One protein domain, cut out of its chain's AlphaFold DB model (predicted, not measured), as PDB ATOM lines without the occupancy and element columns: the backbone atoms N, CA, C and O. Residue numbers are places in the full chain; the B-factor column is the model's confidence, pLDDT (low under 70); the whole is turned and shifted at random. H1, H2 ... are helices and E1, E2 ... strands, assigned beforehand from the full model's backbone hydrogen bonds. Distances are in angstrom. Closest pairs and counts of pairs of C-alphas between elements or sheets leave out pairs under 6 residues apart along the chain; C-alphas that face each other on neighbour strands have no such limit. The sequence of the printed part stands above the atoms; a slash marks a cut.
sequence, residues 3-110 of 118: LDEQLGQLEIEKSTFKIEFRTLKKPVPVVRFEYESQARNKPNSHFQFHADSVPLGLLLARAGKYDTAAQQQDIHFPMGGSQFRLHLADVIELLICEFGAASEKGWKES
ATOM      1  N   LEU A   3     120.273 141.364  65.035       78.31
ATOM      2  CA  LEU A   3     119.673 140.670  63.900       78.31
ATOM      3  C   LEU A   3     120.543 139.453  63.565       78.31
ATOM      4  O   LEU A   3     121.735 139.607  63.298       78.31
ATOM      5  N   ASP A   4     119.964 138.263  63.610       77.50
ATOM      6  CA  ASP A   4     120.533 137.090  62.967       77.50
ATOM      7  C   ASP A   4     120.196 137.174  61.476       77.50
ATOM      8  O   ASP A   4     119.050 136.977  61.071       77.50
ATOM      9  N   GLU A   5     121.188 137.524  60.659       78.62
ATOM     10  CA  GLU A   5     121.019 137.668  59.210       78.62
ATOM     11  C   GLU A   5     120.763 136.330  58.500       78.62
ATOM     12  O   GLU A   5     120.183 136.323  57.417       78.62
ATOM     13  N   GLN A   6     121.154 135.196  59.096       78.00
ATOM     14  CA  GLN A   6     120.919 133.868  58.522       78.00
ATOM     15  C   GLN A   6     119.483 133.399  58.760       78.00
ATOM     16  O   GLN A   6     118.893 132.765  57.889       78.00
ATOM     17  N   LEU A   7     118.917 133.720  59.925       78.00
ATOM     18  CA  LEU A   7     117.543 133.370  60.292       78.00
ATOM     19  C   LEU A   7     116.533 134.484  59.986       78.00
ATOM     20  O   LEU A   7     115.328 134.248  60.049       78.00
ATOM     21  N   GLY A   8     116.998 135.697  59.678       81.19
ATOM     22  CA  GLY A   8     116.152 136.879  59.509       81.19
ATOM     23  C   GLY A   8     115.410 137.278  60.789       81.19
ATOM     24  O   GLY A   8     114.358 137.911  60.719       81.19
ATOM     25  N   GLN A   9     115.915 136.881  61.960       78.69
ATOM     26  CA  GLN A   9     115.234 137.030  63.249       78.69
ATOM     27  C   GLN A   9     116.020 137.916  64.209       78.69
ATOM     28  O   GLN A   9     117.247 137.952  64.201       78.69
ATOM     29  N   LEU A  10     115.302 138.639  65.068       81.81
ATOM     30  CA  LEU A  10     115.917 139.483  66.084       81.81
ATOM     31  C   LEU A  10     116.186 138.665  67.353       81.81
ATOM     32  O   LEU A  10     115.273 138.327  68.107       81.81
ATOM     33  N   GLU A  11     117.451 138.381  67.625       85.12
ATOM     34  CA  GLU A  11     117.881 137.723  68.846       85.12
ATOM     35  C   GLU A  11     118.047 138.730  69.985       85.12
ATOM     36  O   GLU A  11     118.579 139.839  69.837       85.12
ATOM     37  N   ILE A  12     117.637 138.336  71.188       86.88
ATOM     38  CA  ILE A  12     118.014 139.091  72.378       86.88
ATOM     39  C   ILE A  12     119.492 138.816  72.641       86.88
ATOM     40  O   ILE A  12     119.911 137.672  72.764       86.88
ATOM     41  N   GLU A  13     120.281 139.880  72.734       91.25
ATOM     42  CA  GLU A  13     121.695 139.790  73.106       91.25
ATOM     43  C   GLU A  13     121.865 139.956  74.616       91.25
ATOM     44  O   GLU A  13     122.669 139.262  75.235       91.25
ATOM     45  N   LYS A  14     121.075 140.860  75.204       92.06
ATOM     46  CA  LYS A  14     121.070 141.179  76.625       92.06
ATOM     47  C   LYS A  14     119.677 141.615  77.067       92.06
ATOM     48  O   LYS A  14     119.014 142.363  76.347       92.06
ATOM     49  N   SER A  15     119.260 141.190  78.252       92.75
ATOM     50  CA  SER A  15     118.089 141.729  78.948       92.75
ATOM     51  C   SER A  15     118.341 141.775  80.449       92.75
ATOM     52  O   SER A  15     119.066 140.949  81.005       92.75
ATOM     53  N   THR A  16     117.757 142.768  81.113       94.81
ATOM     54  CA  THR A  16     117.887 142.932  82.559       94.81
ATOM     55  C   THR A  16     116.580 143.449  83.129       94.81
ATOM     56  O   THR A  16     116.102 144.502  82.713       94.81
ATOM     57  N   PHE A  17     116.044 142.734  84.112       95.75
ATOM     58  CA  PHE A  17     114.880 143.153  84.884       95.75
ATOM     59  C   PHE A  17     115.273 143.210  86.354       95.75
ATOM     60  O   PHE A  17     115.854 142.258  86.875       95.75
ATOM     61  N   LYS A  18     114.998 144.333  87.018       95.50
ATOM     62  CA  LYS A  18     115.356 144.547  88.423       95.50
ATOM     63  C   LYS A  18     114.119 144.918  89.212       95.50
ATOM     64  O   LYS A  18     113.382 145.816  88.813       95.50
ATOM     65  N   ILE A  19     113.945 144.256  90.345       95.19
ATOM     66  CA  ILE A  19     112.971 144.631  91.358       95.19
ATOM     67  C   ILE A  19     113.757 145.138  92.558       95.19
ATOM     68  O   ILE A  19     114.654 144.462  93.065       95.19
ATOM     69  N   GLU A  20     113.428 146.347  92.992       94.56
ATOM     70  CA  GLU A  20     114.111 147.039  94.077       94.56
ATOM     71  C   GLU A  20     113.078 147.615  95.042       94.56
ATOM     72  O   GLU A  20     112.077 148.205  94.632       94.56
ATOM     73  N   PHE A  21     113.346 147.487  96.335       91.50
ATOM     74  CA  PHE A  21     112.591 148.166  97.369       91.50
ATOM     75  C   PHE A  21     113.138 149.587  97.540       91.50
ATOM     76  O   PHE A  21     114.305 149.792  97.893       91.50
ATOM     77  N   ARG A  22     112.308 150.597  97.266       91.44
ATOM     78  CA  ARG A  22     112.711 152.005  97.374       91.44
ATOM     79  C   ARG A  22     112.705 152.453  98.833       91.44
ATOM     80  O   ARG A  22     111.649 152.601  99.435       91.44
ATOM     81  N   THR A  23     113.889 152.728  99.379       90.69
ATOM     82  CA  THR A  23     114.045 153.385 100.688       90.69
ATOM     83  C   THR A  23     114.393 154.864 100.517       90.69
ATOM     84  O   THR A  23     114.809 155.287  99.440       90.69
ATOM     85  N   LEU A  24     114.288 155.650 101.595       89.06
ATOM     86  CA  LEU A  24     114.640 157.077 101.595       89.06
ATOM     87  C   LEU A  24     116.123 157.355 101.289       89.06
ATOM     88  O   LEU A  24     116.452 158.451 100.848       89.06
ATOM     89  N   LYS A  25     117.025 156.399 101.555       90.31
ATOM     90  CA  LYS A  25     118.476 156.580 101.372       90.31
ATOM     91  C   LYS A  25     118.966 155.989 100.056       90.31
ATOM     92  O   LYS A  25     119.580 156.686  99.258       90.31
ATOM     93  N   LYS A  26     118.742 154.688  99.864       88.69
ATOM     94  CA  LYS A  26     119.160 153.951  98.666       88.69
ATOM     95  C   LYS A  26     118.190 152.811  98.350       88.69
ATOM     96  O   LYS A  26     117.695 152.181  99.289       88.69
ATOM     97  N   PRO A  27     117.918 152.514  97.071       89.12
ATOM     98  CA  PRO A  27     117.189 151.310  96.702       89.12
ATOM     99  C   PRO A  27     117.887 150.067  97.258       89.12
ATOM    100  O   PRO A  27     119.117 149.966  97.229       89.12
ATOM    101  N   VAL A  28     117.099 149.141  97.792       90.12
ATOM    102  CA  VAL A  28     117.571 147.827  98.229       90.12
ATOM    103  C   VAL A  28     117.173 146.828  97.145       90.12
ATOM    104  O   VAL A  28     115.986 146.742  96.825       90.12
ATOM    105  N   PRO A  29     118.120 146.098  96.534       91.38
ATOM    106  CA  PRO A  29     117.775 145.105  95.526       91.38
ATOM    107  C   PRO A  29     116.929 143.995  96.155       91.38
ATOM    108  O   PRO A  29     117.230 143.552  97.256       91.38
ATOM    109  N   VAL A  30     115.895 143.537  95.452       94.31
ATOM    110  CA  VAL A  30     115.095 142.363  95.839       94.31
ATOM    111  C   VAL A  30     115.510 141.182  94.975       94.31
ATOM    112  O   VAL A  30     116.016 140.186  95.482       94.31
ATOM    113  N   VAL A  31     115.372 141.317  93.657       95.88
ATOM    114  CA  VAL A  31     115.783 140.306  92.678       95.88
ATOM    115  C   VAL A  31     116.183 140.975  91.367       95.88
ATOM    116  O   VAL A  31     115.657 142.027  90.994       95.88
ATOM    117  N   ARG A  32     117.146 140.378  90.671       95.88
ATOM    118  CA  ARG A  32     117.610 140.780  89.346       95.88
ATOM    119  C   ARG A  32     117.619 139.561  88.443       95.88
ATOM    120  O   ARG A  32     118.218 138.553  88.794       95.88
ATOM    121  N   PHE A  33     116.986 139.680  87.288       95.81
ATOM    122  CA  PHE A  33     117.045 138.701  86.214       95.81
ATOM    123  C   PHE A  33     117.945 139.255  85.126       95.81
ATOM    124  O   PHE A  33     117.717 140.364  84.634       95.81
ATOM    125  N   GLU A  34     118.964 138.497  84.754       95.06
ATOM    126  CA  GLU A  34     119.939 138.909  83.760       95.06
ATOM    127  C   GLU A  34     120.110 137.823  82.710       95.06
ATOM    128  O   GLU A  34     120.292 136.641  83.006       95.06
ATOM    129  N   TYR A  35     120.091 138.270  81.463       95.00
ATOM    130  CA  TYR A  35     120.485 137.467  80.330       95.00
ATOM    131  C   TYR A  35     121.541 138.210  79.519       95.00
ATOM    132  O   TYR A  35     121.404 139.405  79.259       95.00
ATOM    133  N   GLU A  36     122.588 137.499  79.123       94.00
ATOM    134  CA  GLU A  36     123.662 137.966  78.256       94.00
ATOM    135  C   GLU A  36     124.142 136.791  77.398       94.00
ATOM    136  O   GLU A  36     124.724 135.819  77.886       94.00
ATOM    137  N   SER A  37     123.872 136.875  76.097       91.00
ATOM    138  CA  SER A  37     124.120 135.804  75.124       91.00
ATOM    139  C   SER A  37     125.589 135.378  75.049       91.00
ATOM    140  O   SER A  37     125.861 134.207  74.817       91.00
ATOM    141  N   GLN A  38     126.524 136.292  75.321       91.38
ATOM    142  CA  GLN A  38     127.974 136.068  75.264       91.38
ATOM    143  C   GLN A  38     128.644 136.124  76.652       91.38
ATOM    144  O   GLN A  38     129.822 136.470  76.768       91.38
ATOM    145  N   ALA A  39     127.902 135.813  77.723       92.38
ATOM    146  CA  ALA A  39     128.448 135.789  79.079       92.38
ATOM    147  C   ALA A  39     129.606 134.781  79.204       92.38
ATOM    148  O   ALA A  39     129.501 133.641  78.760       92.38
ATOM    149  N   ARG A  40     130.713 135.199  79.837       90.81
ATOM    150  CA  ARG A  40     131.914 134.357  80.025       90.81
ATOM    151  C   ARG A  40     132.134 133.904  81.466       90.81
ATOM    152  O   ARG A  40     132.566 132.785  81.702       90.81
ATOM    153  N   ASN A  41     131.820 134.774  82.425       91.62
ATOM    154  CA  ASN A  41     132.145 134.571  83.844       91.62
ATOM    155  C   ASN A  41     130.899 134.318  84.710       91.62
ATOM    156  O   ASN A  41     130.972 134.352  85.935       91.62
ATOM    157  N   LYS A  42     129.744 134.117  84.071       92.56
ATOM    158  CA  LYS A  42     128.445 133.863  84.695       92.56
ATOM    159  C   LYS A  42     127.564 133.070  83.727       92.56
ATOM    160  O   LYS A  42     127.820 133.130  82.523       92.56
ATOM    161  N   PRO A  43     126.529 132.359  84.203       94.12
ATOM    162  CA  PRO A  43     125.578 131.711  83.307       94.12
ATOM    163  C   PRO A  43     124.934 132.736  82.367       94.12
ATOM    164  O   PRO A  43     124.602 133.840  82.799       94.12
ATOM    165  N   ASN A  44     124.696 132.373  81.105       94.31
ATOM    166  CA  ASN A  44     124.088 133.282  80.123       94.31
ATOM    167  C   ASN A  44     122.719 133.793  80.570       94.31
ATOM    168  O   ASN A  44     122.374 134.913  80.241       94.31
ATOM    169  N   SER A  45     121.963 132.986  81.318       95.50
ATOM    170  CA  SER A  45     120.679 133.343  81.924       95.50
ATOM    171  C   SER A  45     120.711 132.962  83.396       95.50
ATOM    172  O   SER A  45     120.929 131.789  83.728       95.50
ATOM    173  N   HIS A  46     120.545 133.941  84.274       96.25
ATOM    174  CA  HIS A  46     120.566 133.742  85.716       96.25
ATOM    175  C   HIS A  46     119.719 134.791  86.427       96.25
ATOM    176  O   HIS A  46     119.364 135.830  85.865       96.25
ATOM    177  N   PHE A  47     119.453 134.534  87.700       95.88
ATOM    178  CA  PHE A  47     118.966 135.550  88.611       95.88
ATOM    179  C   PHE A  47     119.881 135.676  89.823       95.88
ATOM    180  O   PHE A  47     120.595 134.742  90.191       95.88
ATOM    181  N   GLN A  48     119.858 136.846  90.443       95.94
ATOM    182  CA  GLN A  48     120.383 137.062  91.781       95.94
ATOM    183  C   GLN A  48     119.269 137.637  92.646       95.94
ATOM    184  O   GLN A  48     118.488 138.461  92.173       95.94
ATOM    185  N   PHE A  49     119.190 137.247  93.911       94.88
ATOM    186  CA  PHE A  49     118.189 137.774  94.833       94.88
ATOM    187  C   PHE A  49     118.823 138.127  96.167       94.88
ATOM    188  O   PHE A  49     119.787 137.496  96.593       94.88
ATOM    189  N   HIS A  50     118.298 139.160  96.811       93.75
ATOM    190  CA  HIS A  50     118.757 139.553  98.128       93.75
ATOM    191  C   HIS A  50     118.252 138.580  99.185       93.75
ATOM    192  O   HIS A  50     117.066 138.259  99.236       93.75
ATOM    193  N   ALA A  51     119.181 138.098 100.003       90.88
ATOM    194  CA  ALA A  51     118.929 137.079 101.000       90.88
ATOM    195  C   ALA A  51     119.809 137.305 102.225       90.88
ATOM    196  O   ALA A  51     121.016 137.491 102.089       90.88
ATOM    197  N   ASP A  52     119.203 137.158 103.398       91.44
ATOM    198  CA  ASP A  52     119.898 136.989 104.673       91.44
ATOM    199  C   ASP A  52     119.665 135.554 105.172       91.44
ATOM    200  O   ASP A  52     119.036 135.302 106.201       91.44
ATOM    201  N   SER A  53     120.110 134.567 104.388       95.06
ATOM    202  CA  SER A  53     119.886 133.151 104.687       95.06
ATOM    203  C   SER A  53     121.071 132.551 105.442       95.06
ATOM    204  O   SER A  53     122.151 132.345 104.885       95.06
ATOM    205  N   VAL A  54     120.865 132.211 106.719       96.31
ATOM    206  CA  VAL A  54     121.881 131.520 107.535       96.31
ATOM    207  C   VAL A  54     122.295 130.173 106.915       96.31
ATOM    208  O   VAL A  54     123.499 129.948 106.769       96.31
ATOM    209  N   PRO A  55     121.370 129.285 106.486       97.44
ATOM    210  CA  PRO A  55     121.755 128.025 105.844       97.44
ATOM    211  C   PRO A  55     122.594 128.216 104.575       97.44
ATOM    212  O   PRO A  55     123.586 127.509 104.386       97.44
ATOM    213  N   LEU A  56     122.237 129.188 103.729       95.75
ATOM    214  CA  LEU A  56     122.984 129.489 102.506       95.75
ATOM    215  C   LEU A  56     124.382 130.031 102.825       95.75
ATOM    216  O   LEU A  56     125.365 129.592 102.231       95.75
ATOM    217  N   GLY A  57     124.487 130.917 103.817       95.88
ATOM    218  CA  GLY A  57     125.764 131.442 104.293       95.88
ATOM    219  C   GLY A  57     126.690 130.333 104.799       95.88
ATOM    220  O   GLY A  57     127.856 130.276 104.410       95.88
ATOM    221  N   LEU A  58     126.167 129.393 105.593       97.19
ATOM    222  CA  LEU A  58     126.934 128.238 106.075       97.19
ATOM    223  C   LEU A  58     127.383 127.315 104.937       97.19
ATOM    224  O   LEU A  58     128.498 126.793 104.981       97.19
ATOM    225  N   LEU A  59     126.540 127.098 103.924       96.81
ATOM    226  CA  LEU A  59     126.899 126.314 102.741       96.81
ATOM    227  C   LEU A  59     128.074 126.956 101.985       96.81
ATOM    228  O   LEU A  59     129.042 126.276 101.651       96.81
ATOM    229  N   LEU A  60     128.015 128.269 101.760       95.56
ATOM    230  CA  LEU A  60     129.054 129.023 101.053       95.56
ATOM    231  C   LEU A  60     130.359 129.095 101.846       95.56
ATOM    232  O   LEU A  60     131.429 128.893 101.274       95.56
ATOM    233  N   ALA A  61     130.280 129.304 103.161       95.12
ATOM    234  CA  ALA A  61     131.442 129.294 104.043       95.12
ATOM    235  C   ALA A  61     132.156 127.932 104.031       95.12
ATOM    236  O   ALA A  61     133.381 127.882 103.945       95.12
ATOM    237  N   ARG A  62     131.404 126.820 104.032       96.81
ATOM    238  CA  ARG A  62     131.973 125.466 103.878       96.81
ATOM    239  C   ARG A  62     132.656 125.254 102.529       96.81
ATOM    240  O   ARG A  62     133.608 124.489 102.453       96.81
ATOM    241  N   ALA A  63     132.198 125.940 101.487       96.56
ATOM    242  CA  ALA A  63     132.827 125.940 100.170       96.56
ATOM    243  C   ALA A  63     133.994 126.945 100.043       96.56
ATOM    244  O   ALA A  63     134.491 127.154  98.938       96.56
ATOM    245  N   GLY A  64     134.410 127.605 101.135       96.50
ATOM    246  CA  GLY A  64     135.477 128.612 101.140       96.50
ATOM    247  C   GLY A  64     135.091 129.958 100.512       96.50
ATOM    248  O   GLY A  64     135.956 130.796 100.277       96.50
ATOM    249  N   LYS A  65     133.802 130.190 100.230       94.88
ATOM    250  CA  LYS A  65     133.286 131.408  99.581       94.88
ATOM    251  C   LYS A  65     132.791 132.427 100.608       94.88
ATOM    252  O   LYS A  65     131.611 132.776 100.623       94.88
ATOM    253  N   TYR A  66     133.681 132.886 101.484       93.00
ATOM    254  CA  TYR A  66     133.321 133.761 102.607       93.00
ATOM    255  C   TYR A  66     132.742 135.112 102.164       93.00
ATOM    256  O   TYR A  66     131.713 135.527 102.694       93.00
ATOM    257  N   ASP A  67     133.322 135.747 101.143       92.38
ATOM    258  CA  ASP A  67     132.817 137.028 100.628       92.38
ATOM    259  C   ASP A  67     131.396 136.885 100.066       92.38
ATOM    260  O   ASP A  67     130.505 137.669 100.383       92.38
ATOM    261  N   THR A  68     131.144 135.823  99.294       90.56
ATOM    262  CA  THR A  68     129.806 135.519  98.763       90.56
ATOM    263  C   THR A  68     128.821 135.137  99.870       90.56
ATOM    264  O   THR A  68     127.637 135.437  99.760       90.56
ATOM    265  N   ALA A  69     129.282 134.502 100.952       91.25
ATOM    266  CA  ALA A  69     128.438 134.208 102.109       91.25
ATOM    267  C   ALA A  69     127.926 135.489 102.789       91.25
ATOM    268  O   ALA A  69     126.795 135.496 103.278       91.25
ATOM    269  N   ALA A  70     128.737 136.557 102.788       89.69
ATOM    270  CA  ALA A  70     128.371 137.883 103.286       89.69
ATOM    271  C   ALA A  70     127.581 138.726 102.266       89.69
ATOM    272  O   ALA A  70     126.866 139.641 102.659       89.69
ATOM    273  N   GLN A  71     127.710 138.433 100.969       91.50
ATOM    274  CA  GLN A  71     127.027 139.127  99.871       91.50
ATOM    275  C   GLN A  71     126.179 138.141  99.055       91.50
ATOM    276  O   GLN A  71     126.422 137.905  97.869       91.50
ATOM    277  N   GLN A  72     125.173 137.533  99.688       93.75
ATOM    278  CA  GLN A  72     124.380 136.466  99.055       93.75
ATOM    279  C   GLN A  72     123.630 136.952  97.803       93.75
ATOM    280  O   GLN A  72     123.405 136.174  96.877       93.75
ATOM    281  N   GLN A  73     123.338 138.254  97.715       92.12
ATOM    282  CA  GLN A  73     122.763 138.885  96.521       92.12
ATOM    283  C   GLN A  73     123.663 138.908  95.279       92.12
ATOM    284  O   GLN A  73     123.217 139.386  94.234       92.12
ATOM    285  N   ASP A  74     124.906 138.441  95.373       91.50
ATOM    286  CA  ASP A  74     125.828 138.349  94.237       91.50
ATOM    287  C   ASP A  74     125.925 136.917  93.684       91.50
ATOM    288  O   ASP A  74     126.633 136.652  92.707       91.50
ATOM    289  N   ILE A  75     125.180 135.970  94.264       94.38
ATOM    290  CA  ILE A  75     125.099 134.596  93.766       94.38
ATOM    291  C   ILE A  75     124.284 134.569  92.475       94.38
ATOM    292  O   ILE A  75     123.156 135.050  92.421       94.38
ATOM    293  N   HIS A  76     124.858 133.959  91.439       94.88
ATOM    294  CA  HIS A  76     124.226 133.797  90.135       94.88
ATOM    295  C   HIS A  76     123.543 132.431  90.058       94.88
ATOM    296  O   HIS A  76     124.200 131.418  89.810       94.88
ATOM    297  N   PHE A  77     122.230 132.397  90.266       95.00
ATOM    298  CA  PHE A  77     121.432 131.181  90.152       95.00
ATOM    299  C   PHE A  77     121.071 130.938  88.677       95.00
ATOM    300  O   PHE A  77     120.367 131.761  88.088       95.00
ATOM    301  N   PRO A  78     121.570 129.862  88.042       94.88
ATOM    302  CA  PRO A  78     121.344 129.613  86.620       94.88
ATOM    303  C   PRO A  78     119.880 129.262  86.333       94.88
ATOM    304  O   PRO A  78     119.262 128.525  87.095       94.88
ATOM    305  N   MET A  79     119.350 129.740  85.203       92.75
ATOM    306  CA  MET A  79     117.961 129.477  84.784       92.75
ATOM    307  C   MET A  79     117.835 128.493  83.616       92.75
ATOM    308  O   MET A  79     116.727 128.123  83.270       92.75
ATOM    309  N   GLY A  80     118.941 128.045  83.011       86.00
ATOM    310  CA  GLY A  80     118.912 127.138  81.848       86.00
ATOM    311  C   GLY A  80     119.328 127.777  80.517       86.00
ATOM    312  O   GLY A  80     119.146 127.181  79.460       86.00
ATOM    313  N   GLY A  81     119.925 128.974  80.543       83.56
ATOM    314  CA  GLY A  81     120.512 129.613  79.357       83.56
ATOM    315  C   GLY A  81     119.501 130.365  78.485       83.56
ATOM    316  O   GLY A  81     118.496 130.866  78.984       83.56
ATOM    317  N   SER A  82     119.782 130.485  77.184       78.88
ATOM    318  CA  SER A  82     119.019 131.329  76.242       78.88
ATOM    319  C   SER A  82     117.543 130.951  76.097       78.88
ATOM    320  O   SER A  82     116.709 131.824  75.830       78.88
ATOM    321  N   GLN A  83     117.222 129.675  76.321       78.94
ATOM    322  CA  GLN A  83     115.861 129.141  76.251       78.94
ATOM    323  C   GLN A  83     115.001 129.539  77.457       78.94
ATOM    324  O   GLN A  83     113.793 129.679  77.320       78.94
ATOM    325  N   PHE A  84     115.618 129.786  78.614       81.44
ATOM    326  CA  PHE A  84     114.927 130.029  79.882       81.44
ATOM    327  C   PHE A  84     115.228 131.429  80.428       81.44
ATOM    328  O   PHE A  84     115.575 131.608  81.593       81.44
ATOM    329  N   ARG A  85     115.175 132.449  79.567       84.12
ATOM    330  CA  ARG A  85     115.210 133.858  79.992       84.12
ATOM    331  C   ARG A  85     113.791 134.323  80.324       84.12
ATOM    332  O   ARG A  85     112.880 134.029  79.557       84.12
ATOM    333  N   LEU A  86     113.628 135.099  81.395       88.25
ATOM    334  CA  LEU A  86     112.363 135.801  81.628       88.25
ATOM    335  C   LEU A  86     112.151 136.892  80.574       88.25
ATOM    336  O   LEU A  86     113.099 137.540  80.113       88.25
ATOM    337  N   HIS A  87     110.893 137.130  80.239       88.25
ATOM    338  CA  HIS A  87     110.416 138.304  79.523       88.25
ATOM    339  C   HIS A  87     109.803 139.309  80.500       88.25
ATOM    340  O   HIS A  87     109.573 139.026  81.673       88.25
ATOM    341  N   LEU A  88     109.520 140.515  80.002       89.00
ATOM    342  CA  LEU A  88     108.876 141.547  80.815       89.00
ATOM    343  C   LEU A  88     107.514 141.082  81.357       89.00
ATOM    344  O   LEU A  88     107.170 141.420  82.484       89.00
ATOM    345  N   ALA A  89     106.766 140.305  80.567       89.62
ATOM    346  CA  ALA A  89     105.465 139.773  80.962       89.62
ATOM    347  C   ALA A  89     105.563 138.883  82.211       89.62
ATOM    348  O   ALA A  89     104.798 139.094  83.145       89.62
ATOM    349  N   ASP A  90     106.561 137.996  82.276       91.69
ATOM    350  CA  ASP A  90     106.799 137.137  83.445       91.69
ATOM    351  C   ASP A  90     107.094 137.966  84.705       91.69
ATOM    352  O   ASP A  90     106.637 137.657  85.804       91.69
ATOM    353  N   VAL A  91     107.841 139.065  84.554       92.94
ATOM    354  CA  VAL A  91     108.161 139.973  85.666       92.94
ATOM    355  C   VAL A  91     106.925 140.753  86.114       92.94
ATOM    356  O   VAL A  91     106.719 140.926  87.311       92.94
ATOM    357  N   ILE A  92     106.089 141.216  85.183       92.25
ATOM    358  CA  ILE A  92     104.816 141.877  85.506       92.25
ATOM    359  C   ILE A  92     103.881 140.904  86.230       92.25
ATOM    360  O   ILE A  92     103.285 141.273  87.239       92.25
ATOM    361  N   GLU A  93     103.790 139.661  85.760       93.50
ATOM    362  CA  GLU A  93     103.013 138.611  86.413       93.50
ATOM    363  C   GLU A  93     103.502 138.355  87.841       93.50
ATOM    364  O   GLU A  93     102.685 138.366  88.759       93.50
ATOM    365  N   LEU A  94     104.817 138.237  88.058       93.44
ATOM    366  CA  LEU A  94     105.408 138.142  89.397       93.44
ATOM    367  C   LEU A  94     104.980 139.317  90.296       93.44
ATOM    368  O   LEU A  94     104.562 139.107  91.434       93.44
ATOM    369  N   LEU A  95     105.056 140.554  89.795       93.81
ATOM    370  CA  LEU A  95     104.673 141.743  90.566       93.81
ATOM    371  C   LEU A  95     103.192 141.720  90.965       93.81
ATOM    372  O   LEU A  95     102.854 142.087  92.091       93.81
ATOM    373  N   ILE A  96     102.307 141.312  90.059       94.19
ATOM    374  CA  ILE A  96     100.863 141.290  90.306       94.19
ATOM    375  C   ILE A  96     100.494 140.131  91.235       94.19
ATOM    376  O   ILE A  96      99.836 140.347  92.250       94.19
ATOM    377  N   CYS A  97     100.909 138.912  90.892       94.94
ATOM    378  CA  CYS A  97     100.474 137.692  91.564       94.94
ATOM    379  C   CYS A  97     101.134 137.508  92.934       94.94
ATOM    380  O   CYS A  97     100.440 137.161  93.885       94.94
ATOM    381  N   GLU A  98     102.438 137.773  93.054       95.00
ATOM    382  CA  GLU A  98     103.176 137.509  94.297       95.00
ATOM    383  C   GLU A  98     103.319 138.757  95.172       95.00
ATOM    384  O   GLU A  98     103.282 138.662  96.398       95.00
ATOM    385  N   PHE A  99     103.481 139.944  94.573       93.69
ATOM    386  CA  PHE A  99     103.685 141.186  95.340       93.69
ATOM    387  C   PHE A  99     102.425 142.048  95.461       93.69
ATOM    388  O   PHE A  99     102.461 143.093  96.111       93.69
ATOM    389  N   GLY A 100     101.310 141.618  94.867       93.31
ATOM    390  CA  GLY A 100     100.027 142.306  94.976       93.31
ATOM    391  C   GLY A 100      99.992 143.663  94.271       93.31
ATOM    392  O   GLY A 100      99.261 144.556  94.701       93.31
ATOM    393  N   ALA A 101     100.791 143.855  93.216       92.88
ATOM    394  CA  ALA A 101     100.734 145.071  92.415       92.88
ATOM    395  C   ALA A 101      99.351 145.236  91.760       92.88
ATOM    396  O   ALA A 101      98.731 144.272  91.304       92.88
ATOM    397  N   ALA A 102      98.878 146.483  91.690       94.12
ATOM    398  CA  ALA A 102      97.629 146.801  91.011       94.12
ATOM    399  C   ALA A 102      97.706 146.413  89.526       94.12
ATOM    400  O   ALA A 102      98.731 146.616  88.871       94.12
ATOM    401  N   SER A 103      96.608 145.877  88.999       91.06
ATOM    402  CA  SER A 103      96.493 145.468  87.601       91.06
ATOM    403  C   SER A 103      95.165 145.914  87.004       91.06
ATOM    404  O   SER A 103      94.162 146.042  87.708       91.06
ATOM    405  N   GLU A 104      95.169 146.148  85.694       88.44
ATOM    406  CA  GLU A 104      93.958 146.439  84.929       88.44
ATOM    407  C   GLU A 104      93.167 145.158  84.638       88.44
ATOM    408  O   GLU A 104      93.720 144.054  84.563       88.44
ATOM    409  N   LYS A 105      91.854 145.291  84.422       85.69
ATOM    410  CA  LYS A 105      91.028 144.153  83.984       85.69
ATOM    411  C   LYS A 105      91.550 143.613  82.647       85.69
ATOM    412  O   LYS A 105      91.807 144.383  81.729       85.69
ATOM    413  N   GLY A 106      91.679 142.290  82.539       81.31
ATOM    414  CA  GLY A 106      92.135 141.624  81.311       81.31
ATOM    415  C   GLY A 106      93.652 141.660  81.071       81.31
ATOM    416  O   GLY A 106      94.096 141.299  79.986       81.31
ATOM    417  N   TRP A 107      94.483 142.046  82.052       82.88
ATOM    418  CA  TRP A 107      95.943 142.127  81.865       82.88
ATOM    419  C   TRP A 107      96.578 140.817  81.361       82.88
ATOM    420  O   TRP A 107      97.497 140.858  80.543       82.88
ATOM    421  N   LYS A 108      96.040 139.658  81.759       79.38
ATOM    422  CA  LYS A 108      96.488 138.338  81.279       79.38
ATOM    423  C   LYS A 108      96.221 138.108  79.791       79.38
ATOM    424  O   LYS A 108      96.985 137.423  79.132       79.38
ATOM    425  N   GLU A 109      95.159 138.698  79.256       77.62
ATOM    426  CA  GLU A 109      94.743 138.543  77.854       77.62
ATOM    427  C   GLU A 109      95.527 139.481  76.921       77.62
ATOM    428  O   GLU A 109      95.603 139.249  75.716       77.62
ATOM    429  N   SER A 110      96.130 140.533  77.486       67.62
ATOM    430  CA  SER A 110      97.024 141.456  76.775       67.62
ATOM    431  C   SER A 110      98.442 140.900  76.586       67.62
ATOM    432  O   SER A 110      99.182 141.364  75.717       67.62
TER     433      SER A 110
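Overview. This is residues 3 to 110 of the 118 residues of an uncharacterized protein of Corynebacterium sp. HMSC30G07 (UniProt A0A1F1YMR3). A narrow three-stranded antiparallel sheet, E2 E3 E4, has small parts spread loosely about it: the helix pair H1 and H2 is set off beyond the end of E4, while H3 and H4 only graze the sheet and H5 is farther out than H4. Before E2 the printed part makes a small arm with E1, of which residues 5 to 10 stick out free. The printed part has 108 residues with four named strands and then five named helices, E1 E2 E3 E4 H1 H2 H3 H4 H5, and its class is mixed, helices and strands. The whole is loose, with a radius of gyration of the C-alphas of 16.9 A and spans of 47 by 40 by 25 A.

Arrangement. E1, residues 9 to 11, pairs with no named strand, but residues 3 to 4 pair antiparallel with its residues 9 to 10. E1 runs on into E2, residues 14 to 21, across a break of 2 residues, at 46 degrees. E2 and E3, residues 28 to 36, form a hairpin at 173 degrees, with N 17 and O 33 2.9 A apart, within hydrogen-bond range. E3 bends by 60 degrees at residue 31. E3 and E4, residues 45 to 49, form a second hairpin, with N 34 and O 46 at 2.9 A, also within hydrogen-bond range. E2 E3 E4 is a meander, each strand the antiparallel neighbour of the one before. H1, residues 54 to 62, touches H2, residues 66 to 70, and their closest C-alphas, of Gly 57 and Ala 69, are 4.4 A apart; neither is on the sheet. Residues 77 to 78 pair antiparallel with residues 46 to 47 of E4. H3, residues 81 to 84, only grazes the sheet; its closest C-alpha to E4 is that of Gly 81, 4.5 A from that of Ser 45. H4, residues 88 to 97, only grazes the sheet with its residues 88 to 95; its closest C-alpha to E2 is that of Leu 88, 7.4 A from that of Phe 17. H5, residues 107 to 110, and H4 are near each other, with 8 pairs of C-alphas within 10 A. In H1, H2 and H4 every O i to N i+4 pair is within hydrogen-bond range; H3 and H5 are too short for such a pair.

Along the chain. E1 begins at C-alpha 9, (115.234, 137.030, 63.249). From first to last C-alpha E2 is 23.5 A long, E3 23.1 A and E4 13.9 A. H1, 12.3 A long, begins at C-alpha 54, (121.881, 131.520, 107.535). H4 is 14.2 A long, and H2, H3 and H5 are shorter. H5 ends at C-alpha 110, (97.024, 141.456, 76.775).

Size, cuts and confidence. The C-alphas farthest apart, of Gly 64 and Lys 105, are 50.1 A apart. The printed part has no cut and no long link. The mean pLDDT of the printed part is 90.7, and one residue, Ser 110, is under 70.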